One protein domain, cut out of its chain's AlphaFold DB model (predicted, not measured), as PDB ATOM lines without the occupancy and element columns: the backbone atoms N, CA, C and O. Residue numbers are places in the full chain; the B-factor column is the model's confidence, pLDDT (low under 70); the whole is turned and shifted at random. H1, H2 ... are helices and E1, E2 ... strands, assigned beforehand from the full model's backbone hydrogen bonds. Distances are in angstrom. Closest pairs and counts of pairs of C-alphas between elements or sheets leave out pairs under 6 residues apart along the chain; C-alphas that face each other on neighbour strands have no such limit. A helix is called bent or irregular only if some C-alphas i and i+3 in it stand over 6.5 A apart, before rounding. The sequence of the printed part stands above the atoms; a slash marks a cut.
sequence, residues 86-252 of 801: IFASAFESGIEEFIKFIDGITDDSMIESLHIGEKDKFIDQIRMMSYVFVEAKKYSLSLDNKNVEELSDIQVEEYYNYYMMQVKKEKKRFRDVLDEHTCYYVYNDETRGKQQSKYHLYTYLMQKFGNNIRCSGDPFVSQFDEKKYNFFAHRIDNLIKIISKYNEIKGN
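This is residues 86 to 252 of the 801 residues of the protein "dCMP deaminase" of Coprococcus sp. OM06-34AC (UniProt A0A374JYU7). This is a long body of mostly helices, with a small three-stranded sheet at one end, helices H5a and H7 packed together at the other, and the long, gently bent helix H5 running from H7 toward the sheet. In the middle, short H1 packs on H4 and H6, while H2 and H3 run nearly side by side in opposite ways. The printed part has 167 residues, with seven named helices and three named strands in the order H1, H2, E1, H3, H4, H5, E2, E3, H6, H7; the sheet is E1, E2, E3, antiparallel throughout. The class is mostly helix, and the whole is only just compact, close to loose, with a radius of gyration of the C-alphas of 18.2 A and spans of 64 by 35 by 25 A.

H1 covers residues 86 to 92 and begins at C-alpha 86 (197.745, 191.113, 236.897). H2 is residues 95 to 105, E1 112 to 116, H3 119 to 128 and H4 130 to 138. H5, residues 153 to 179, was assigned as one helix by its hydrogen bonds but is bent: C-alphas 164 and 167 are 6.9 A apart. Its arms are H5a, residues 153 to 164, 16.1 A long, and H5b, residues 167 to 179, 18.0 A long, at a shallow tilt of 26 degrees. E2, residues 183 to 189, is 19.4 A long and E3, residues 193 to 199, is 19.3 A long. H6, residues 201 to 216, spans 22.2 A. H7, residues 231 to 249, spans 27.4 A and ends at C-alpha 249 (212.782, 170.523, 228.028).

H1 touches H4, about perpendicular at 88 degrees, with closest C-alphas Glu 92 and Lys 137 at 4.4 A. H1 touches H6 at 73 degrees, about perpendicular, closest at the C-alphas of Ile 86 and Gly 210, 5.8 A. H2 and H3 are close but not clearly touching, the C-alphas of Ile 99 and Ile 123 being closest at 7.2 A. H3 and H5b only just touch, with 3 pairs of C-alphas within 8 A, the closest being Gln 125 and Val 177 at 7.2 A. H2 is on the sheet but over none of its strands, and H6 only grazes the sheet with residues 201 to 205. N 115 and O 184 of E1 and E2 are 2.8 A apart, and N 195 and O 187 of the hairpin E2 and E3 are 2.8 A apart, both within hydrogen-bond range. H5a touches H7 at a steep tilt of 57 degrees, opposite ways, closest at the C-alphas of Val 156 and Ile 242, 6.0 A. In H1, H2, H3, H4, H5a, H5b, H6 and H7 every O i to N i+4 pair is within hydrogen-bond range.

The two C-alphas farthest apart, those of Thr 191 and Gly 251, are 66.4 A apart. The printed part has no cut. The links H4 to H5 and H6 to H7 are long, 14 residues each. Mean pLDDT of the printed part is 89.1, with residues 143 to 146 and 190 to 192 under 70.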
ATOM      1  N   ILE A  86     198.890 190.446 236.247       95.44
ATOM      2  CA  ILE A  86     197.745 191.113 236.897       95.44
ATOM      3  C   ILE A  86     196.462 190.875 236.095       95.44
ATOM      4  O   ILE A  86     195.437 190.539 236.681       95.44
ATOM      5  N   PHE A  87     196.531 191.021 234.769       96.25
ATOM      6  CA  PHE A  87     195.399 190.789 233.876       96.25
ATOM      7  C   PHE A  87     194.896 189.346 233.981       96.25
ATOM      8  O   PHE A  87     193.723 189.142 234.265       96.25
ATOM      9  N   ALA A  88     195.777 188.349 233.854       95.50
ATOM     10  CA  ALA A  88     195.390 186.946 233.989       95.50
ATOM     11  C   ALA A  88     194.748 186.660 235.360       95.50
ATOM     12  O   ALA A  88     193.672 186.078 235.415       95.50
ATOM     13  N   SER A  89     195.338 187.161 236.455       94.00
ATOM     14  CA  SER A  89     194.771 187.014 237.805       94.00
ATOM     15  C   SER A  89     193.374 187.628 237.937       94.00
ATOM     16  O   SER A  89     192.514 187.045 238.584       94.00
ATOM     17  N   ALA A  90     193.131 188.795 237.329       93.50
ATOM     18  CA  ALA A  90     191.825 189.454 237.373       93.50
ATOM     19  C   ALA A  90     190.726 188.646 236.662       93.50
ATOM     20  O   ALA A  90     189.553 188.756 237.007       93.50
ATOM     21  N   PHE A  91     191.103 187.819 235.687       94.06
ATOM     22  CA  PHE A  91     190.174 187.026 234.885       94.06
ATOM     23  C   PHE A  91     189.981 185.596 235.430       94.06
ATOM     24  O   PHE A  91     189.056 184.905 235.007       94.06
ATOM     25  N   GLU A  92     190.780 185.158 236.409       92.38
ATOM     26  CA  GLU A  92     190.654 183.839 237.057       92.38
ATOM     27  C   GLU A  92     189.370 183.686 237.886       92.38
ATOM     28  O   GLU A  92     188.784 182.600 237.927       92.38
ATOM     29  N   SER A  93     188.903 184.773 238.508       86.88
ATOM     30  CA  SER A  93     187.702 184.790 239.358       86.88
ATOM     31  C   SER A  93     186.394 184.598 238.575       86.88
ATOM     32  O   SER A  93     185.367 184.247 239.157       86.88
ATOM     33  N   GLY A  94     186.427 184.765 237.249       90.69
ATOM     34  CA  GLY A  94     185.273 184.607 236.364       90.69
ATOM     35  C   GLY A  94     184.525 185.909 236.061       90.69
ATOM     36  O   GLY A  94     184.680 186.927 236.733       90.69
ATOM     37  N   ILE A  95     183.706 185.864 235.006       93.69
ATOM     38  CA  ILE A  95     183.070 187.055 234.430       93.69
ATOM     39  C   ILE A  95     182.023 187.702 235.344       93.69
ATOM     40  O   ILE A  95     181.966 188.924 235.428       93.69
ATOM     41  N   GLU A  96     181.215 186.910 236.049       93.81
ATOM     42  CA  GLU A  96     180.139 187.451 236.891       93.81
ATOM     43  C   GLU A  96     180.696 188.226 238.094       93.81
ATOM     44  O   GLU A  96     180.208 189.308 238.410       93.81
ATOM     45  N   GLU A  97     181.778 187.741 238.715       93.56
ATOM     46  CA  GLU A  97     182.460 188.475 239.791       93.56
ATOM     47  C   GLU A  97     183.142 189.747 239.268       93.56
ATOM     48  O   GLU A  97     183.096 190.782 239.932       93.56
ATOM     49  N   PHE A  98     183.700 189.717 238.052       94.31
ATOM     50  CA  PHE A  98     184.235 190.919 237.408       94.31
ATOM     51  C   PHE A  98     183.144 191.975 237.187       94.31
ATOM     52  O   PHE A  98     183.335 193.136 237.544       94.31
ATOM     53  N   ILE A  99     181.990 191.590 236.631       93.94
ATOM     54  CA  ILE A  99     180.870 192.515 236.390       93.94
ATOM     55  C   ILE A  99     180.362 193.082 237.715       93.94
ATOM     56  O   ILE A  99     180.238 194.296 237.847       93.94
ATOM     57  N   LYS A 100     180.172 192.232 238.727       94.44
ATOM     58  CA  LYS A 100     179.768 192.654 240.072       94.44
ATOM     59  C   LYS A 100     180.758 193.639 240.699       94.44
ATOM     60  O   LYS A 100     180.344 194.599 241.345       94.44
ATOM     61  N   PHE A 101     182.059 193.434 240.493       93.88
ATOM     62  CA  PHE A 101     183.079 194.386 240.921       93.88
ATOM     63  C   PHE A 101     182.948 195.729 240.191       93.88
ATOM     64  O   PHE A 101     182.990 196.775 240.841       93.88
ATOM     65  N   ILE A 102     182.758 195.718 238.865       93.31
ATOM     66  CA  ILE A 102     182.522 196.939 238.079       93.31
ATOM     67  C   ILE A 102     181.266 197.663 238.569       93.31
ATOM     68  O   ILE A 102     181.305 198.875 238.776       93.31
ATOM     69  N   ASP A 103     180.174 196.944 238.813       91.81
ATOM     70  CA  ASP A 103     178.944 197.517 239.359       91.81
ATOM     71  C   ASP A 103     179.183 198.170 240.720       91.81
ATOM     72  O   ASP A 103     178.796 199.319 240.914       91.81
ATOM     73  N   GLY A 104     179.916 197.503 241.614       90.12
ATOM     74  CA  GLY A 104     180.241 198.045 242.933       90.12
ATOM     75  C   GLY A 104     181.097 199.314 242.890       90.12
ATOM     76  O   GLY A 104     180.851 200.247 243.646       90.12
ATOM     77  N   ILE A 105     182.090 199.397 241.996       89.06
ATOM     78  CA  ILE A 105     182.926 200.609 241.883       89.06
ATOM     79  C   ILE A 105     182.250 201.735 241.093       89.06
ATOM     80  O   ILE A 105     182.766 202.850 241.112       89.06
ATOM     81  N   THR A 106     181.153 201.452 240.386       89.31
ATOM     82  CA  THR A 106     180.378 202.430 239.602       89.31
ATOM     83  C   THR A 106     179.058 202.822 240.270       89.31
ATOM     84  O   THR A 106     178.204 203.443 239.639       89.31
ATOM     85  N   ASP A 107     178.883 202.475 241.546       84.62
ATOM     86  CA  ASP A 107     177.706 202.835 242.330       84.62
ATOM     87  C   ASP A 107     177.721 204.333 242.680       84.62
ATOM     88  O   ASP A 107     178.474 204.790 243.542       84.62
ATOM     89  N   ASP A 108     176.862 205.103 242.008       77.88
ATOM     90  CA  ASP A 108     176.711 206.550 242.198       77.88
ATOM     91  C   ASP A 108     176.176 206.946 243.588       77.88
ATOM     92  O   ASP A 108     176.182 208.134 243.923       77.88
ATOM     93  N   SER A 109     175.715 205.989 244.404       75.12
ATOM     94  CA  SER A 109     175.319 206.249 245.794       75.12
ATOM     95  C   SER A 109     176.508 206.394 246.751       75.12
ATOM     96  O   SER A 109     176.346 206.910 247.860       75.12
ATOM     97  N   MET A 110     177.707 205.979 246.333       77.06
ATOM     98  CA  MET A 110     178.918 206.053 247.145       77.06
ATOM     99  C   MET A 110     179.507 207.470 247.167       77.06
ATOM    100  O   MET A 110     179.411 208.232 246.207       77.06
ATOM    101  N   ILE A 111     180.188 207.810 248.267       74.56
ATOM    102  CA  ILE A 111     180.969 209.060 248.395       74.56
ATOM    103  C   ILE A 111     182.065 209.123 247.318       74.56
ATOM    104  O   ILE A 111     182.381 210.193 246.797       74.56
ATOM    105  N   GLU A 112     182.627 207.962 246.985       79.75
ATOM    106  CA  GLU A 112     183.663 207.770 245.979       79.75
ATOM    107  C   GLU A 112     183.160 206.773 244.929       79.75
ATOM    108  O   GLU A 112     182.978 205.596 245.243       79.75
ATOM    109  N   SER A 113     182.940 207.217 243.688       85.19
ATOM    110  CA  SER A 113     182.458 206.353 242.602       85.19
ATOM    111  C   SER A 113     183.234 206.560 241.302       85.19
ATOM    112  O   SER A 113     183.827 207.610 241.043       85.19
ATOM    113  N   LEU A 114     183.267 205.524 240.469       89.62
ATOM    114  CA  LEU A 114     183.806 205.567 239.118       89.62
ATOM    115  C   LEU A 114     182.657 205.722 238.123       89.62
ATOM    116  O   LEU A 114     181.733 204.923 238.109       89.62
ATOM    117  N   HIS A 115     182.741 206.688 237.222       88.69
ATOM    118  CA  HIS A 115     181.823 206.798 236.100       88.69
ATOM    119  C   HIS A 115     182.508 206.316 234.820       88.69
ATOM    120  O   HIS A 115     183.575 206.819 234.460       88.69
ATOM    121  N   ILE A 116     181.892 205.353 234.133       90.00
ATOM    122  CA  ILE A 116     182.345 204.824 232.841       90.00
ATOM    123  C   ILE A 116     181.337 205.264 231.776       90.00
ATOM    124  O   ILE A 116     180.150 204.952 231.877       90.00
ATOM    125  N   GLY A 117     181.804 205.989 230.759       86.69
ATOM    126  CA  GLY A 117     180.963 206.388 229.629       86.69
ATOM    127  C   GLY A 117     180.488 205.162 228.848       86.69
ATOM    128  O   GLY A 117     181.291 204.280 228.565       86.69
ATOM    129  N   GLU A 118     179.198 205.098 228.506       88.25
ATOM    130  CA  GLU A 118     178.578 203.942 227.827       88.25
ATOM    131  C   GLU A 118     178.794 202.598 228.568       88.25
ATOM    132  O   GLU A 118     179.136 201.590 227.952       88.25
ATOM    133  N   LYS A 119     178.602 202.569 229.899       90.19
ATOM    134  CA  LYS A 119     178.825 201.384 230.758       90.19
ATOM    135  C   LYS A 119     178.191 200.087 230.228       90.19
ATOM    136  O   LYS A 119     178.851 199.052 230.260       90.19
ATOM    137  N   ASP A 120     176.948 200.124 229.747       90.69
ATOM    138  CA  ASP A 120     176.266 198.913 229.260       90.69
ATOM    139  C   ASP A 120     176.992 198.307 228.051       90.69
ATOM    140  O   ASP A 120     177.267 197.110 228.017       90.69
ATOM    141  N   LYS A 121     177.423 199.159 227.113       92.69
ATOM    142  CA  LYS A 121     178.228 198.750 225.955       92.69
ATOM    143  C   LYS A 121     179.588 198.193 226.376       92.69
ATOM    144  O   LYS A 121     180.024 197.190 225.815       92.69
ATOM    145  N   PHE A 122     180.229 198.801 227.379       92.50
ATOM    146  CA  PHE A 122     181.466 198.275 227.961       92.50
ATOM    147  C   PHE A 122     181.256 196.853 228.507       92.50
ATOM    148  O   PHE A 122     182.022 195.945 228.185       92.50
ATOM    149  N   ILE A 123     180.196 196.624 229.291       93.25
ATOM    150  CA  ILE A 123     179.876 195.298 229.841       93.25
ATOM    151  C   ILE A 123     179.604 194.287 228.719       93.25
ATOM    152  O   ILE A 123     180.107 193.163 228.787       93.25
ATOM    153  N   ASP A 124     178.867 194.672 227.676       93.25
ATOM    154  CA  ASP A 124     178.600 193.807 226.523       93.25
ATOM    155  C   ASP A 124     179.892 193.399 225.804       93.25
ATOM    156  O   ASP A 124     180.104 192.214 225.539       93.25
ATOM    157  N   GLN A 125     180.807 194.343 225.565       93.56
ATOM    158  CA  GLN A 125     182.119 194.051 224.978       93.56
ATOM    159  C   GLN A 125     182.946 193.098 225.859       93.56
ATOM    160  O   GLN A 125     183.565 192.167 225.341       93.56
ATOM    161  N   ILE A 126     182.906 193.250 227.188       93.62
ATOM    162  CA  ILE A 126     183.560 192.311 228.117       93.62
ATOM    163  C   ILE A 126     182.910 190.920 228.071       93.62
ATOM    164  O   ILE A 126     183.622 189.913 228.085       93.62
ATOM    165  N   ARG A 127     181.579 190.821 227.940       93.56
ATOM    166  CA  ARG A 127     180.876 189.535 227.753       93.56
ATOM    167  C   ARG A 127     181.301 188.818 226.472       93.56
ATOM    168  O   ARG A 127     181.447 187.590 226.485       93.56
ATOM    169  N   MET A 128     181.600 189.555 225.401       93.25
ATOM    170  CA  MET A 128     182.165 188.982 224.169       93.25
ATOM    171  C   MET A 128     183.570 188.380 224.372       93.25
ATOM    172  O   MET A 128     183.992 187.535 223.584       93.25
ATOM    173  N   MET A 129     184.272 188.744 225.451       93.00
ATOM    174  CA  MET A 129     185.577 188.194 225.844       93.00
ATOM    175  C   MET A 129     185.481 187.053 226.876       93.00
ATOM    176  O   MET A 129     186.478 186.701 227.504       93.00
ATOM    177  N   SER A 130     184.307 186.435 227.058       92.44
ATOM    178  CA  SER A 130     184.078 185.368 228.055       92.44
ATOM    179  C   SER A 130     185.061 184.188 227.980       92.44
ATOM    180  O   SER A 130     185.420 183.628 229.018       92.44
ATOM    181  N   TYR A 131     185.558 183.839 226.788       92.88
ATOM    182  CA  TYR A 131     186.566 182.785 226.601       92.88
ATOM    183  C   TYR A 131     187.867 183.052 227.376       92.88
ATOM    184  O   TYR A 131     188.463 182.114 227.901       92.88
ATOM    185  N   VAL A 132     188.264 184.321 227.529       94.44
ATOM    186  CA  VAL A 132     189.492 184.712 228.240       94.44
ATOM    187  C   VAL A 132     189.419 184.323 229.718       94.44
ATOM    188  O   VAL A 132     190.402 183.843 230.278       94.44
ATOM    189  N   PHE A 133     188.246 184.470 230.344       94.12
ATOM    190  CA  PHE A 133     188.022 184.073 231.739       94.12
ATOM    191  C   PHE A 133     188.141 182.553 231.925       94.12
ATOM    192  O   PHE A 133     188.707 182.083 232.912       94.12
ATOM    193  N   VAL A 134     187.637 181.773 230.963       93.00
ATOM    194  CA  VAL A 134     187.728 180.304 230.993       93.00
ATOM    195  C   VAL A 134     189.187 179.855 230.907       93.00
ATOM    196  O   VAL A 134     189.618 178.997 231.678       93.00
ATOM    197  N   GLU A 135     189.959 180.454 230.001       92.69
ATOM    198  CA  GLU A 135     191.376 180.129 229.833       92.69
ATOM    199  C   GLU A 135     192.227 180.576 231.023       92.69
ATOM    200  O   GLU A 135     193.057 179.798 231.493       92.69
ATOM    201  N   ALA A 136     191.988 181.777 231.561       92.44
ATOM    202  CA  ALA A 136     192.671 182.268 232.759       92.44
ATOM    203  C   ALA A 136     192.471 181.325 233.945       92.44
ATOM    204  O   ALA A 136     193.434 180.931 234.600       92.44
ATOM    205  N   LYS A 137     191.232 180.869 234.159       91.38
ATOM    206  CA  LYS A 137     190.923 179.890 235.202       91.38
ATOM    207  C   LYS A 137     191.602 178.536 234.968       91.38
ATOM    208  O   LYS A 137     192.041 177.913 235.932       91.38
ATOM    209  N   LYS A 138     191.709 178.077 233.713       91.25
ATOM    210  CA  LYS A 138     192.379 176.807 233.362       91.25
ATOM    211  C   LYS A 138     193.867 176.827 233.728       91.25
ATOM    212  O   LYS A 138     194.368 175.834 234.246       91.25
ATOM    213  N   TYR A 139     194.554 177.934 233.456       91.12
ATOM    214  CA  TYR A 139     196.004 178.062 233.631       91.12
ATOM    215  C   TYR A 139     196.394 178.910 234.847       91.12
ATOM    216  O   TYR A 139     197.440 179.551 234.831       91.12
ATOM    217  N   SER A 140     195.583 178.913 235.911       89.94
ATOM    218  CA  SER A 140     195.896 179.684 237.118       89.94
ATOM    219  C   SER A 140     197.267 179.307 237.695       89.94
ATOM    220  O   SER A 140     197.618 178.129 237.816       89.94
ATOM    221  N   LEU A 141     198.035 180.332 238.075       86.88
ATOM    222  CA  LEU A 141     199.314 180.194 238.786       86.88
ATOM    223  C   LEU A 141     199.143 180.073 240.306       86.88
ATOM    224  O   LEU A 141     200.136 179.902 241.019       86.88
ATOM    225  N   SER A 142     197.907 180.160 240.804       73.38
ATOM    226  CA  SER A 142     197.543 179.800 242.172       73.38
ATOM    227  C   SER A 142     197.412 178.282 242.233       73.38
ATOM    228  O   SER A 142     196.316 177.733 242.189       73.38
ATOM    229  N   LEU A 143     198.549 177.587 242.213       61.22
ATOM    230  CA  LEU A 143     198.572 176.130 242.212       61.22
ATOM    231  C   LEU A 143     198.146 175.615 243.596       61.22
ATOM    232  O   LEU A 143     198.977 175.362 244.465       61.22
ATOM    233  N   ASP A 144     196.839 175.487 243.813       48.94
ATOM    234  CA  ASP A 144     196.267 174.874 245.009       48.94
ATOM    235  C   ASP A 144     196.770 173.419 245.108       48.94
ATOM    236  O   ASP A 144     196.298 172.523 244.407       48.94
ATOM    237  N   ASN A 145     197.762 173.189 245.975       44.00
ATOM    238  CA  ASN A 145     198.379 171.893 246.295       44.00
ATOM    239  C   ASN A 145     199.221 171.198 245.205       44.00
ATOM    240  O   ASN A 145     199.639 170.068 245.444       44.00
ATOM    241  N   LYS A 146     199.510 171.830 244.057       55.38
ATOM    242  CA  LYS A 146     200.448 171.278 243.058       55.38
ATOM    243  C   LYS A 146     201.711 172.117 242.969       55.38
ATOM    244  O   LYS A 146     201.663 173.315 242.723       55.38
ATOM    245  N   ASN A 147     202.860 171.486 243.124       71.19
ATOM    246  CA  ASN A 147     204.134 172.133 242.841       71.19
ATOM    247  C   ASN A 147     204.353 172.225 241.314       71.19
ATOM    248  O   ASN A 147     203.915 171.347 240.573       71.19
ATOM    249  N   VAL A 148     205.035 173.266 240.809       79.06
ATOM    250  CA  VAL A 148     205.412 173.374 239.370       79.06
ATOM    251  C   VAL A 148     206.197 172.133 238.923       79.06
ATOM    252  O   VAL A 148     206.137 171.683 237.777       79.06
ATOM    253  N   GLU A 149     206.913 171.551 239.875       78.62
ATOM    254  CA  GLU A 149     207.665 170.318 239.775       78.62
ATOM    255  C   GLU A 149     206.781 169.118 239.358       78.62
ATOM    256  O   GLU A 149     207.261 168.252 238.631       78.62
ATOM    257  N   GLU A 150     205.487 169.107 239.699       85.50
ATOM    258  CA  GLU A 150     204.524 168.032 239.385       85.50
ATOM    259  C   GLU A 150     203.887 168.140 237.989       85.50
ATOM    260  O   GLU A 150     203.189 167.223 237.554       85.50
ATOM    261  N   LEU A 151     204.092 169.252 237.275       87.81
ATOM    262  CA  LEU A 151     203.561 169.418 235.921       87.81
ATOM    263  C   LEU A 151     204.288 168.489 234.940       87.81
ATOM    264  O   LEU A 151     205.519 168.428 234.933       87.81
ATOM    265  N   SER A 152     203.536 167.809 234.076       92.00
ATOM    266  CA  SER A 152     204.109 167.087 232.929       92.00
ATOM    267  C   SER A 152     204.714 168.055 231.907       92.00
ATOM    268  O   SER A 152     204.315 169.219 231.846       92.00
ATOM    269  N   ASP A 153     205.630 167.574 231.064       93.25
ATOM    270  CA  ASP A 153     206.288 168.400 230.039       93.25
ATOM    271  C   ASP A 153     205.276 169.093 229.115       93.25
ATOM    272  O   ASP A 153     205.395 170.284 228.841       93.25
ATOM    273  N   ILE A 154     204.203 168.387 228.730       94.81
ATOM    274  CA  ILE A 154     203.105 168.942 227.921       94.81
ATOM    275  C   ILE A 154     202.424 170.105 228.653       94.81
ATOM    276  O   ILE A 154     202.199 171.158 228.065       94.81
ATOM    277  N   GLN A 155     202.124 169.945 229.945       93.62
ATOM    278  CA  GLN A 155     201.504 171.012 230.733       93.62
ATOM    279  C   GLN A 155     202.436 172.217 230.866       93.62
ATOM    280  O   GLN A 155     201.981 173.349 230.745       93.62
ATOM    281  N   VAL A 156     203.738 172.005 231.074       94.56
ATOM    282  CA  VAL A 156     204.718 173.101 231.124       94.56
ATOM    283  C   VAL A 156     204.702 173.902 229.821       94.56
ATOM    284  O   VAL A 156     204.663 175.132 229.871       94.56
ATOM    285  N   GLU A 157     204.664 173.232 228.664       95.69
ATOM    286  CA  GLU A 157     204.539 173.902 227.366       95.69
ATOM    287  C   GLU A 157     203.215 174.669 227.224       95.69
ATOM    288  O   GLU A 157     203.218 175.802 226.741       95.69
ATOM    289  N   GLU A 158     202.088 174.107 227.675       95.38
ATOM    290  CA  GLU A 158     200.791 174.799 227.663       95.38
ATOM    291  C   GLU A 158     200.812 176.080 228.513       95.38
ATOM    292  O   GLU A 158     200.427 177.146 228.025       95.38
ATOM    293  N   TYR A 159     201.307 176.004 229.755       95.19
ATOM    294  CA  TYR A 159     201.430 177.162 230.646       95.19
ATOM    295  C   TYR A 159     202.387 178.218 230.076       95.19
ATOM    296  O   TYR A 159     202.073 179.413 230.102       95.19
ATOM    297  N   TYR A 160     203.537 177.795 229.539       95.88
ATOM    298  CA  TYR A 160     204.493 178.693 228.893       95.88
ATOM    299  C   TYR A 160     203.839 179.431 227.721       95.88
ATOM    300  O   TYR A 160     203.854 180.661 227.673       95.88
ATOM    301  N   ASN A 161     203.198 178.706 226.802       96.31
ATOM    302  CA  ASN A 161     202.557 179.296 225.629       96.31
ATOM    303  C   ASN A 161     201.413 180.245 226.012       96.31
ATOM    304  O   ASN A 161     201.277 181.324 225.422       96.31
ATOM    305  N   TYR A 162     200.628 179.880 227.028       96.19
ATOM    306  CA  TYR A 162     199.558 180.720 227.544       96.19
ATOM    307  C   TYR A 162     200.105 182.066 228.048       96.19
ATOM    308  O   TYR A 162     199.752 183.119 227.510       96.19
ATOM    309  N   TYR A 163     201.030 182.056 229.012       95.69
ATOM    310  CA  TYR A 163     201.533 183.291 229.623       95.69
ATOM    311  C   TYR A 163     202.447 184.109 228.705       95.69
ATOM    312  O   TYR A 163     202.367 185.340 228.703       95.69
ATOM    313  N   MET A 164     203.292 183.451 227.908       94.81
ATOM    314  CA  MET A 164     204.294 184.137 227.088       94.81
ATOM    315  C   MET A 164     203.732 184.660 225.763       94.81
ATOM    316  O   MET A 164     204.289 185.607 225.209       94.81
ATOM    317  N   MET A 165     202.621 184.100 225.263       94.00
ATOM    318  CA  MET A 165     202.026 184.510 223.983       94.00
ATOM    319  C   MET A 165     200.554 184.905 224.084       94.00
ATOM    320  O   MET A 165     200.179 185.984 223.616       94.00
ATOM    321  N   GLN A 166     199.703 184.044 224.643       96.00
ATOM    322  CA  GLN A 166     198.250 184.232 224.590       96.00
ATOM    323  C   GLN A 166     197.787 185.396 225.468       96.00
ATOM    324  O   GLN A 166     197.123 186.308 224.977       96.00
ATOM    325  N   VAL A 167     198.227 185.443 226.728       96.12
ATOM    326  CA  VAL A 167     197.864 186.508 227.675       96.12
ATOM    327  C   VAL A 167     198.262 187.889 227.146       96.12
ATOM    328  O   VAL A 167     197.489 188.838 227.269       96.12
ATOM    329  N   LYS A 168     199.431 188.019 226.497       94.31
ATOM    330  CA  LYS A 168     199.872 189.288 225.888       94.31
ATOM    331  C   LYS A 168     198.892 189.776 224.809       94.31
ATOM    332  O   LYS A 168     198.561 190.963 224.772       94.31
ATOM    333  N   LYS A 169     198.397 188.868 223.955       95.19
ATOM    334  CA  LYS A 169     197.416 189.178 222.898       95.19
ATOM    335  C   LYS A 169     196.060 189.572 223.481       95.19
ATOM    336  O   LYS A 169     195.507 190.591 223.073       95.19
ATOM    337  N   GLU A 170     195.556 188.812 224.451       95.69
ATOM    338  CA  GLU A 170     194.246 189.082 225.056       95.69
ATOM    339  C   GLU A 170     194.245 190.358 225.900       95.69
ATOM    340  O   GLU A 170     193.315 191.156 225.811       95.69
ATOM    341  N   LYS A 171     195.334 190.639 226.627       95.75
ATOM    342  CA  LYS A 171     195.507 191.913 227.334       95.75
ATOM    343  C   LYS A 171     195.486 193.104 226.375       95.75
ATOM    344  O   LYS A 171     194.927 194.143 226.714       95.75
ATOM    345  N   LYS A 172     196.095 192.978 225.189       94.94
ATOM    346  CA  LYS A 172     196.051 194.040 224.173       94.94
ATOM    347  C   LYS A 172     194.613 194.302 223.723       94.94
ATOM    348  O   LYS A 172     194.194 195.447 223.758       94.94
ATOM    349  N   ARG A 173     193.845 193.254 223.401       94.31
ATOM    350  CA  ARG A 173     192.419 193.390 223.048       94.31
ATOM    351  C   ARG A 173     191.604 194.020 224.172       94.31
ATOM    352  O   ARG A 173     190.786 194.891 223.914       94.31
ATOM    353  N   PHE A 174     191.849 193.607 225.414       94.94
ATOM    354  CA  PHE A 174     191.208 194.204 226.583       94.94
ATOM    355  C   PHE A 174     191.529 195.697 226.681       94.94
ATOM    356  O   PHE A 174     190.630 196.508 226.856       94.94
ATOM    357  N   ARG A 175     192.796 196.083 226.507       94.38
ATOM    358  CA  ARG A 175     193.179 197.495 226.458       94.38
ATOM    359  C   ARG A 175     192.463 198.248 225.337       94.38
ATOM    360  O   ARG A 175     191.922 199.306 225.618       94.38
ATOM    361  N   ASP A 176     192.428 197.695 224.125       93.44
ATOM    362  CA  ASP A 176     191.767 198.324 222.976       93.44
ATOM    363  C   ASP A 176     190.280 198.606 223.282       93.44
ATOM    364  O   ASP A 176     189.805 199.701 223.003       93.44
ATOM    365  N   VAL A 177     189.580 197.677 223.951       92.44
ATOM    366  CA  VAL A 177     188.204 197.886 224.444       92.44
ATOM    367  C   VAL A 177     188.146 199.032 225.456       92.44
ATOM    368  O   VAL A 177     187.327 199.932 225.325       92.44
ATOM    369  N   LEU A 178     189.010 199.036 226.473       92.19
ATOM    370  CA  LEU A 178     188.966 200.051 227.531       92.19
ATOM    371  C   LEU A 178     189.345 201.455 227.032       92.19
ATOM    372  O   LEU A 178     188.869 202.436 227.602       92.19
ATOM    373  N   ASP A 179     190.173 201.552 225.992       89.25
ATOM    374  CA  ASP A 179     190.587 202.816 225.376       89.25
ATOM    375  C   ASP A 179     189.419 203.490 224.603       89.25
ATOM    376  O   ASP A 179     189.453 204.702 224.382       89.25
ATOM    377  N   GLU A 180     188.347 202.755 224.257       90.31
ATOM    378  CA  GLU A 180     187.114 203.307 223.655       90.31
ATOM    379  C   GLU A 180     186.221 204.051 224.664       90.31
ATOM    380  O   GLU A 180     185.353 204.834 224.268       90.31
ATOM    381  N   HIS A 181     186.425 203.837 225.968       90.00
ATOM    382  CA  HIS A 181     185.544 204.338 227.019       90.00
ATOM    383  C   HIS A 181     186.211 205.413 227.878       90.00
ATOM    384  O   HIS A 181     187.298 205.246 228.432       90.00
ATOM    385  N   THR A 182     185.514 206.535 228.074       86.88
ATOM    386  CA  THR A 182     185.966 207.577 229.006       86.88
ATOM    387  C   THR A 182     185.665 207.199 230.447       86.88
ATOM    388  O   THR A 182     184.603 206.645 230.734       86.88
ATOM    389  N   CYS A 183     186.548 207.587 231.366       88.19
ATOM    390  CA  CYS A 183     186.400 207.292 232.780       88.19
ATOM    391  C   CYS A 183     186.643 208.530 233.654       88.19
ATOM    392  O   CYS A 183     187.632 209.248 233.482       88.19
ATOM    393  N   TYR A 184     185.740 208.764 234.609       85.94
ATOM    394  CA  TYR A 184     185.835 209.845 235.587       85.94
ATOM    395  C   TYR A 184     185.717 209.276 236.992       85.94
ATOM    396  O   TYR A 184     184.753 208.588 237.308       85.94
ATOM    397  N   TYR A 185     186.680 209.589 237.846       82.62
ATOM    398  CA  TYR A 185     186.527 209.373 239.275       82.62
ATOM    399  C   TYR A 185     185.753 210.543 239.865       82.62
ATOM    400  O   TYR A 185     186.066 211.704 239.589       82.62
ATOM    401  N   VAL A 186     184.751 210.230 240.669       81.69
ATOM    402  CA  VAL A 186     183.835 211.184 241.269       81.69
ATOM    403  C   VAL A 186     184.000 211.117 242.780       81.69
ATOM    404  O   VAL A 186     183.836 210.060 243.382       81.69
ATOM    405  N   TYR A 187     184.302 212.261 243.386       79.94
ATOM    406  CA  TYR A 187     184.332 212.430 244.834       79.94
ATOM    407  C   TYR A 187     183.240 213.415 245.237       79.94
ATOM    408  O   TYR A 187     183.233 214.557 244.767       79.94
ATOM    409  N   ASN A 188     182.303 212.980 246.074       72.56
ATOM    410  CA  ASN A 188     181.190 213.808 246.518       72.56
ATOM    411  C   ASN A 188     181.411 214.263 247.965       72.56
ATOM    412  O   ASN A 188     181.232 213.495 248.905       72.56
ATOM    413  N   ASP A 189     181.818 215.519 248.135       71.50
ATOM    414  CA  ASP A 189     182.036 216.141 249.442       71.50
ATOM    415  C   ASP A 189     180.869 217.077 249.765       71.50
ATOM    416  O   ASP A 189     180.589 217.998 248.993       71.50
ATOM    417  N   GLU A 190     180.231 216.911 250.923       69.25
ATOM    418  CA  GLU A 190     179.154 217.806 251.375       69.25
ATOM    419  C   GLU A 190     179.605 219.278 251.472       69.25
ATOM    420  O   GLU A 190     178.790 220.191 251.340       69.25
ATOM    421  N   THR A 191     180.905 219.530 251.656       67.75
ATOM    422  CA  THR A 191     181.481 220.873 251.830       67.75
ATOM    423  C   THR A 191     182.049 221.488 250.550       67.75
ATOM    424  O   THR A 191     182.137 222.712 250.449       67.75
ATOM    425  N   ARG A 192     182.452 220.668 249.569       65.06
ATOM    426  CA  ARG A 192     183.120 221.117 248.326       65.06
ATOM    427  C   ARG A 192     182.345 220.788 247.049       65.06
ATOM    428  O   ARG A 192     182.778 221.193 245.969       65.06
ATOM    429  N   GLY A 193     181.209 220.103 247.168       71.31
ATOM    430  CA  GLY A 193     180.407 219.625 246.048       71.31
ATOM    431  C   GLY A 193     181.042 218.440 245.313       71.31
ATOM    432  O   GLY A 193     182.071 217.897 245.721       71.31
ATOM    433  N   LYS A 194     180.416 218.050 244.199       77.00
ATOM    434  CA  LYS A 194     180.854 216.938 243.345       77.00
ATOM    435  C   LYS A 194     182.123 217.330 242.584       77.00
ATOM    436  O   LYS A 194     182.076 218.163 241.681       77.00
ATOM    437  N   GLN A 195     183.248 216.719 242.935       80.81
ATOM    438  CA  GLN A 195     184.511 216.852 242.214       80.81
ATOM    439  C   GLN A 195     184.685 215.679 241.255       80.81
ATOM    440  O   GLN A 195     184.322 214.546 241.569       80.81
ATOM    441  N   GLN A 196     185.233 215.957 240.075       82.75
ATOM    442  CA  GLN A 196     185.502 214.944 239.063       82.75
ATOM    443  C   GLN A 196     186.954 215.037 238.617       82.75
ATOM    444  O   GLN A 196     187.497 216.129 238.465       82.75
ATOM    445  N   SER A 197     187.579 213.884 238.417       82.44
ATOM    446  CA  SER A 197     188.932 213.779 237.884       82.44
ATOM    447  C   SER A 197     188.950 212.741 236.780       82.44
ATOM    448  O   SER A 197     188.453 211.628 236.960       82.44
ATOM    449  N   LYS A 198     189.501 213.102 235.624       84.44
ATOM    450  CA  LYS A 198     189.564 212.200 234.476       84.44
ATOM    451  C   LYS A 198     190.690 211.179 234.650       84.44
ATOM    452  O   LYS A 198     191.829 211.537 234.959       84.44
ATOM    453  N   TYR A 199     190.379 209.906 234.418       84.38
ATOM    454  CA  TYR A 199     191.342 208.807 234.440       84.38
ATOM    455  C   TYR A 199     191.309 208.026 233.128       84.38
ATOM    456  O   TYR A 199     190.285 207.926 232.458       84.38
ATOM    457  N   HIS A 200     192.438 207.403 232.807       86.12
ATOM    458  CA  HIS A 200     192.511 206.395 231.758       86.12
ATOM    459  C   HIS A 200     191.980 205.057 232.299       86.12
ATOM    460  O   HIS A 200     192.583 204.498 233.224       86.12
ATOM    461  N   LEU A 201     190.874 204.542 231.744       89.50
ATOM    462  CA  LEU A 201     190.122 203.409 232.309       89.50
ATOM    463  C   LEU A 201     190.990 202.158 232.505       89.50
ATOM    464  O   LEU A 201     191.014 201.585 233.596       89.50
ATOM    465  N   TYR A 202     191.762 201.777 231.484       91.31
ATOM    466  CA  TYR A 202     192.679 200.636 231.559       91.31
ATOM    467  C   TYR A 202     193.695 200.781 232.689       91.31
ATOM    468  O   TYR A 202     193.899 199.860 233.477       91.31
ATOM    469  N   THR A 203     194.304 201.959 232.813       87.81
ATOM    470  CA  THR A 203     195.331 202.200 233.829       87.81
ATOM    471  C   THR A 203     194.722 202.152 235.226       87.81
ATOM    472  O   THR A 203     195.305 201.550 236.126       87.81
ATOM    473  N   TYR A 204     193.532 202.735 235.394       88.81
ATOM    474  CA  TYR A 204     192.803 202.731 236.658       88.81
ATOM    475  C   TYR A 204     192.448 201.307 237.109       88.81
ATOM    476  O   TYR A 204     192.765 200.921 238.236       88.81
ATOM    477  N   LEU A 205     191.850 200.498 236.226       92.50
ATOM    478  CA  LEU A 205     191.452 199.128 236.562       92.50
ATOM    479  C   LEU A 205     192.661 198.228 236.830       92.50
ATOM    480  O   LEU A 205     192.701 197.567 237.866       92.50
ATOM    481  N   MET A 206     193.690 198.265 235.979       92.88
ATOM    482  CA  MET A 206     194.915 197.480 236.187       92.88
ATOM    483  C   MET A 206     195.618 197.833 237.502       92.88
ATOM    484  O   MET A 206     196.134 196.948 238.189       92.88
ATOM    485  N   GLN A 207     195.612 199.113 237.884       89.19
ATOM    486  CA  GLN A 207     196.129 199.551 239.175       89.19
ATOM    487  C   GLN A 207     195.299 198.989 240.332       89.19
ATOM    488  O   GLN A 207     195.870 198.497 241.308       89.19
ATOM    489  N   LYS A 208     193.965 199.058 240.231       90.94
ATOM    490  CA  LYS A 208     193.055 198.593 241.281       90.94
ATOM    491  C   LYS A 208     193.157 197.080 241.474       90.94
ATOM    492  O   LYS A 208     193.370 196.645 242.601       90.94
ATOM    493  N   PHE A 209     193.161 196.304 240.387       94.69
ATOM    494  CA  PHE A 209     193.412 194.859 240.430       94.69
ATOM    495  C   PHE A 209     194.768 194.548 241.054       94.69
ATOM    496  O   PHE A 209     194.858 193.753 241.982       94.69
ATOM    497  N   GLY A 210     195.831 195.216 240.600       92.94
ATOM    498  CA  GLY A 210     197.168 194.997 241.137       92.94
ATOM    499  C   GLY A 210     197.276 195.298 242.635       92.94
ATOM    500  O   GLY A 210     197.961 194.567 243.347       92.94
ATOM    501  N   ASN A 211     196.642 196.367 243.121       91.56
ATOM    502  CA  ASN A 211     196.629 196.691 244.548       91.56
ATOM    503  C   ASN A 211     195.832 195.642 245.334       91.56
ATOM    504  O   ASN A 211     196.333 195.137 246.331       91.56
ATOM    505  N   ASN A 212     194.640 195.271 244.862       93.31
ATOM    506  CA  ASN A 212     193.780 194.293 245.526       93.31
ATOM    507  C   ASN A 212     194.444 192.908 245.613       93.31
ATOM    508  O   ASN A 212     194.513 192.343 246.699       93.31
ATOM    509  N   ILE A 213     195.068 192.420 244.531       93.56
ATOM    510  CA  ILE A 213     195.786 191.131 244.543       93.56
ATOM    511  C   ILE A 213     196.914 191.131 245.585       93.56
ATOM    512  O   ILE A 213     197.118 190.137 246.275       93.56
ATOM    513  N   ARG A 214     197.659 192.233 245.721       91.94
ATOM    514  CA  ARG A 214     198.709 192.349 246.750       91.94
ATOM    515  C   ARG A 214     198.136 192.502 248.160       91.94
ATOM    516  O   ARG A 214     198.793 192.128 249.124       91.94
ATOM    517  N   CYS A 215     196.944 193.082 248.269       91.75
ATOM    518  CA  CYS A 215     196.259 193.345 249.527       91.75
ATOM    519  C   CYS A 215     195.643 192.067 250.116       91.75
ATOM    520  O   CYS A 215     195.793 191.813 251.305       91.75
ATOM    521  N   SER A 216     194.986 191.253 249.284       92.56
ATOM    522  CA  SER A 216     194.101 190.161 249.718       92.56
ATOM    523  C   SER A 216     194.311 188.831 248.975       92.56
ATOM    524  O   SER A 216     193.686 187.820 249.303       92.56
ATOM    525  N   GLY A 217     195.158 188.812 247.942       90.88
ATOM    526  CA  GLY A 217     195.260 187.708 246.983       90.88
ATOM    527  C   GLY A 217     194.117 187.643 245.962       90.88
ATOM    528  O   GLY A 217     194.193 186.839 245.038       90.88
ATOM    529  N   ASP A 218     193.094 188.489 246.090       92.00
ATOM    530  CA  ASP A 218     191.929 188.539 245.207       92.00
ATOM    531  C   ASP A 218     191.884 189.896 244.470       92.00
ATOM    532  O   ASP A 218     192.039 190.945 245.099       92.00
ATOM    533  N   PRO A 219     191.689 189.928 243.139       93.25
ATOM    534  CA  PRO A 219     191.639 191.166 242.355       93.25
ATOM    535  C   PRO A 219     190.491 192.119 242.709       93.25
ATOM    536  O   PRO A 219     190.559 193.302 242.362       93.25
ATOM    537  N   PHE A 220     189.454 191.654 243.400       94.38
ATOM    538  CA  PHE A 220     188.235 192.415 243.669       94.38
ATOM    539  C   PHE A 220     188.048 192.766 245.148       94.38
ATOM    540  O   PHE A 220     187.190 193.588 245.471       94.38
ATOM    541  N   VAL A 221     188.881 192.224 246.043       91.94
ATOM    542  CA  VAL A 221     188.830 192.495 247.487       91.94
ATOM    543  C   VAL A 221     189.944 193.458 247.895       91.94
ATOM    544  O   VAL A 221     191.128 193.159 247.750       91.94
ATOM    545  N   SER A 222     189.567 194.611 248.453       90.06
ATOM    546  CA  SER A 222     190.504 195.646 248.917       90.06
ATOM    547  C   SER A 222     190.868 195.552 250.403       90.06
ATOM    548  O   SER A 222     191.641 196.373 250.883       90.06
ATOM    549  N   GLN A 223     190.308 194.588 251.139       91.81
ATOM    550  CA  GLN A 223     190.602 194.373 252.556       91.81
ATOM    551  C   GLN A 223     191.951 193.666 252.735       91.81
ATOM    552  O   GLN A 223     192.190 192.635 252.110       91.81
ATOM    553  N   PHE A 224     192.804 194.201 253.609       92.75
ATOM    554  CA  PHE A 224     194.144 193.669 253.839       92.75
ATOM    555  C   PHE A 224     194.126 192.305 254.542       92.75
ATOM    556  O   PHE A 224     193.553 192.157 255.621       92.75
ATOM    557  N   ASP A 225     194.791 191.322 253.930       92.38
ATOM    558  CA  ASP A 225     195.069 189.997 254.486       92.38
ATOM    559  C   ASP A 225     196.583 189.830 254.677       92.38
ATOM    560  O   ASP A 225     197.348 189.576 253.740       92.38
ATOM    561  N   GLU A 226     197.018 189.931 255.932       90.25
ATOM    562  CA  GLU A 226     198.421 189.813 256.337       90.25
ATOM    563  C   GLU A 226     199.081 188.494 255.901       90.25
ATOM    564  O   GLU A 226     200.294 188.456 255.692       90.25
ATOM    565  N   LYS A 227     198.315 187.409 255.715       90.00
ATOM    566  CA  LYS A 227     198.862 186.102 255.312       90.00
ATOM    567  C   LYS A 227     199.148 186.022 253.816       90.00
ATOM    568  O   LYS A 227     199.854 185.112 253.383       90.00
ATOM    569  N   LYS A 228     198.621 186.959 253.026       88.75
ATOM    570  CA  LYS A 228     198.681 186.942 251.559       88.75
ATOM    571  C   LYS A 228     199.482 188.090 250.952       88.75
ATOM    572  O   LYS A 228     199.536 188.195 249.731       88.75
ATOM    573  N   TYR A 229     200.190 188.893 251.747       86.00
ATOM    574  CA  TYR A 229     200.942 190.046 251.226       86.00
ATOM    575  C   TYR A 229     201.997 189.690 250.148       86.00
ATOM    576  O   TYR A 229     202.248 190.479 249.241       86.00
ATOM    577  N   ASN A 230     202.580 188.482 250.198       89.56
ATOM    578  CA  ASN A 230     203.534 187.974 249.193       89.56
ATOM    579  C   ASN A 230     202.887 187.138 248.076       89.56
ATOM    580  O   ASN A 230     203.595 186.609 247.218       89.56
ATOM    581  N   PHE A 231     201.560 186.997 248.060       91.12
ATOM    582  CA  PHE A 231     200.845 186.129 247.121       91.12
ATOM    583  C   PHE A 231     201.213 186.415 245.660       91.12
ATOM    584  O   PHE A 231     201.503 185.503 244.887       91.12
ATOM    585  N   PHE A 232     201.286 187.692 245.282       92.75
ATOM    586  CA  PHE A 232     201.637 188.069 243.916       92.75
ATOM    587  C   PHE A 232     203.099 187.744 243.556       92.75
ATOM    588  O   PHE A 232     203.376 187.313 242.437       92.75
ATOM    589  N   ALA A 233     204.029 187.874 244.508       93.44
ATOM    590  CA  ALA A 233     205.431 187.513 244.299       93.44
ATOM    591  C   ALA A 233     205.600 186.002 244.042       93.44
ATOM    592  O   ALA A 233     206.377 185.607 243.173       93.44
ATOM    593  N   HIS A 234     204.800 185.160 244.711       92.50
ATOM    594  CA  HIS A 234     204.743 183.719 244.438       92.50
ATOM    595  C   HIS A 234     204.233 183.386 243.029       92.50
ATOM    596  O   HIS A 234     204.688 182.422 242.421       92.50
ATOM    597  N   ARG A 235     203.331 184.193 242.465       92.88
ATOM    598  CA  ARG A 235     202.861 183.986 241.085       92.88
ATOM    599  C   ARG A 235     203.952 184.288 240.059       92.88
ATOM    600  O   ARG A 235     204.112 183.529 239.107       92.88
ATOM    601  N   ILE A 236     204.731 185.351 240.276       95.25
ATOM    602  CA  ILE A 236     205.921 185.645 239.459       95.25
ATOM    603  C   ILE A 236     206.911 184.476 239.548       95.25
ATOM    604  O   ILE A 236     207.386 183.987 238.528       95.25
ATOM    605  N   ASP A 237     207.176 183.994 240.762       95.00
ATOM    606  CA  ASP A 237     208.054 182.853 241.024       95.00
ATOM    607  C   ASP A 237     207.613 181.565 240.309       95.00
ATOM    608  O   ASP A 237     208.429 180.916 239.657       95.00
ATOM    609  N   ASN A 238     206.324 181.224 240.358       94.12
ATOM    610  CA  ASN A 238     205.793 180.061 239.647       94.12
ATOM    611  C   ASN A 238     206.023 180.170 238.133       94.12
ATOM    612  O   ASN A 238     206.418 179.190 237.501       94.12
ATOM    613  N   LEU A 239     205.856 181.361 237.550       95.38
ATOM    614  CA  LEU A 239     206.132 181.568 236.129       95.38
ATOM    615  C   LEU A 239     207.634 181.477 235.801       95.38
ATOM    616  O   LEU A 239     207.992 180.893 234.780       95.38
ATOM    617  N   ILE A 240     208.521 181.969 236.675       95.75
ATOM    618  CA  ILE A 240     209.980 181.792 236.533       95.75
ATOM    619  C   ILE A 240     210.341 180.303 236.477       95.75
ATOM    620  O   ILE A 240     211.116 179.884 235.610       95.75
ATOM    621  N   LYS A 241     209.753 179.489 237.362       94.69
ATOM    622  CA  LYS A 241     209.957 178.034 237.373       94.69
ATOM    623  C   LYS A 241     209.446 177.369 236.093       94.69
ATOM    624  O   LYS A 241     210.152 176.536 235.531       94.69
ATOM    625  N   ILE A 242     208.264 177.758 235.609       95.50
ATOM    626  CA  ILE A 242     207.689 177.243 234.355       95.50
ATOM    627  C   ILE A 242     208.608 177.550 233.169       95.50
ATOM    628  O   ILE A 242     208.913 176.649 232.395       95.50
ATOM    629  N   ILE A 243     209.099 178.788 233.046       96.06
ATOM    630  CA  ILE A 243     210.023 179.178 231.966       96.06
ATOM    631  C   ILE A 243     211.332 178.389 232.052       96.06
ATOM    632  O   ILE A 243     211.827 177.905 231.037       96.06
ATOM    633  N   SER A 244     211.878 178.230 233.259       94.25
ATOM    634  CA  SER A 244     213.122 177.480 233.468       94.25
ATOM    635  C   SER A 244     212.971 176.015 233.047       94.25
ATOM    636  O   SER A 244     213.800 175.509 232.296       94.25
ATOM    637  N   LYS A 245     211.874 175.359 233.451       93.94
ATOM    638  CA  LYS A 245     211.570 173.969 233.073       93.94
ATOM    639  C   LYS A 245     211.280 173.829 231.576       93.94
ATOM    640  O   LYS A 245     211.744 172.885 230.951       93.94
ATOM    641  N   TYR A 246     210.575 174.789 230.974       95.50
ATOM    642  CA  TYR A 246     210.355 174.823 229.525       95.50
ATOM    643  C   TYR A 246     211.681 174.878 228.751       95.50
ATOM    644  O   TYR A 246     211.885 174.113 227.810       95.50
ATOM    645  N   ASN A 247     212.603 175.752 229.162       93.88
ATOM    646  CA  ASN A 247     213.922 175.867 228.540       93.88
ATOM    647  C   ASN A 247     214.751 174.587 228.692       93.88
ATOM    648  O   ASN A 247     215.415 174.188 227.738       93.88
ATOM    649  N   GLU A 248     214.674 173.928 229.848       92.06
ATOM    650  CA  GLU A 248     215.310 172.629 230.082       92.06
ATOM    651  C   GLU A 248     214.765 171.551 229.128       92.06
ATOM    652  O   GLU A 248     215.551 170.884 228.458       92.06
ATOM    653  N   ILE A 249     213.438 171.452 228.970       93.12
ATOM    654  CA  ILE A 249     212.782 170.523 228.028       93.12
ATOM    655  C   ILE A 249     213.232 170.781 226.581       93.12
ATOM    656  O   ILE A 249     213.431 169.842 225.810       93.12
ATOM    657  N   LYS A 250     213.416 172.050 226.194       92.81
ATOM    658  CA  LYS A 250     213.908 172.422 224.855       92.81
ATOM    659  C   LYS A 250     215.426 172.270 224.684       92.81
ATOM    660  O   LYS A 250     215.918 172.494 223.580       92.81
ATOM    661  N   GLY A 251     216.164 171.872 225.725       88.94
ATOM    662  CA  GLY A 251     217.616 171.681 225.675       88.94
ATOM    663  C   GLY A 251     218.428 172.981 225.672       88.94
ATOM    664  O   GLY A 251     219.572 172.986 225.223       88.94
ATOM    665  N   ASN A 252     217.857 174.090 226.152       87.12
ATOM    666  CA  ASN A 252     218.563 175.366 226.253       87.12
ATOM    667  C   ASN A 252     219.551 175.338 227.432       87.12
ATOM    668  O   ASN A 252     219.166 175.078 228.571       87.12
TER     669      ASN A 252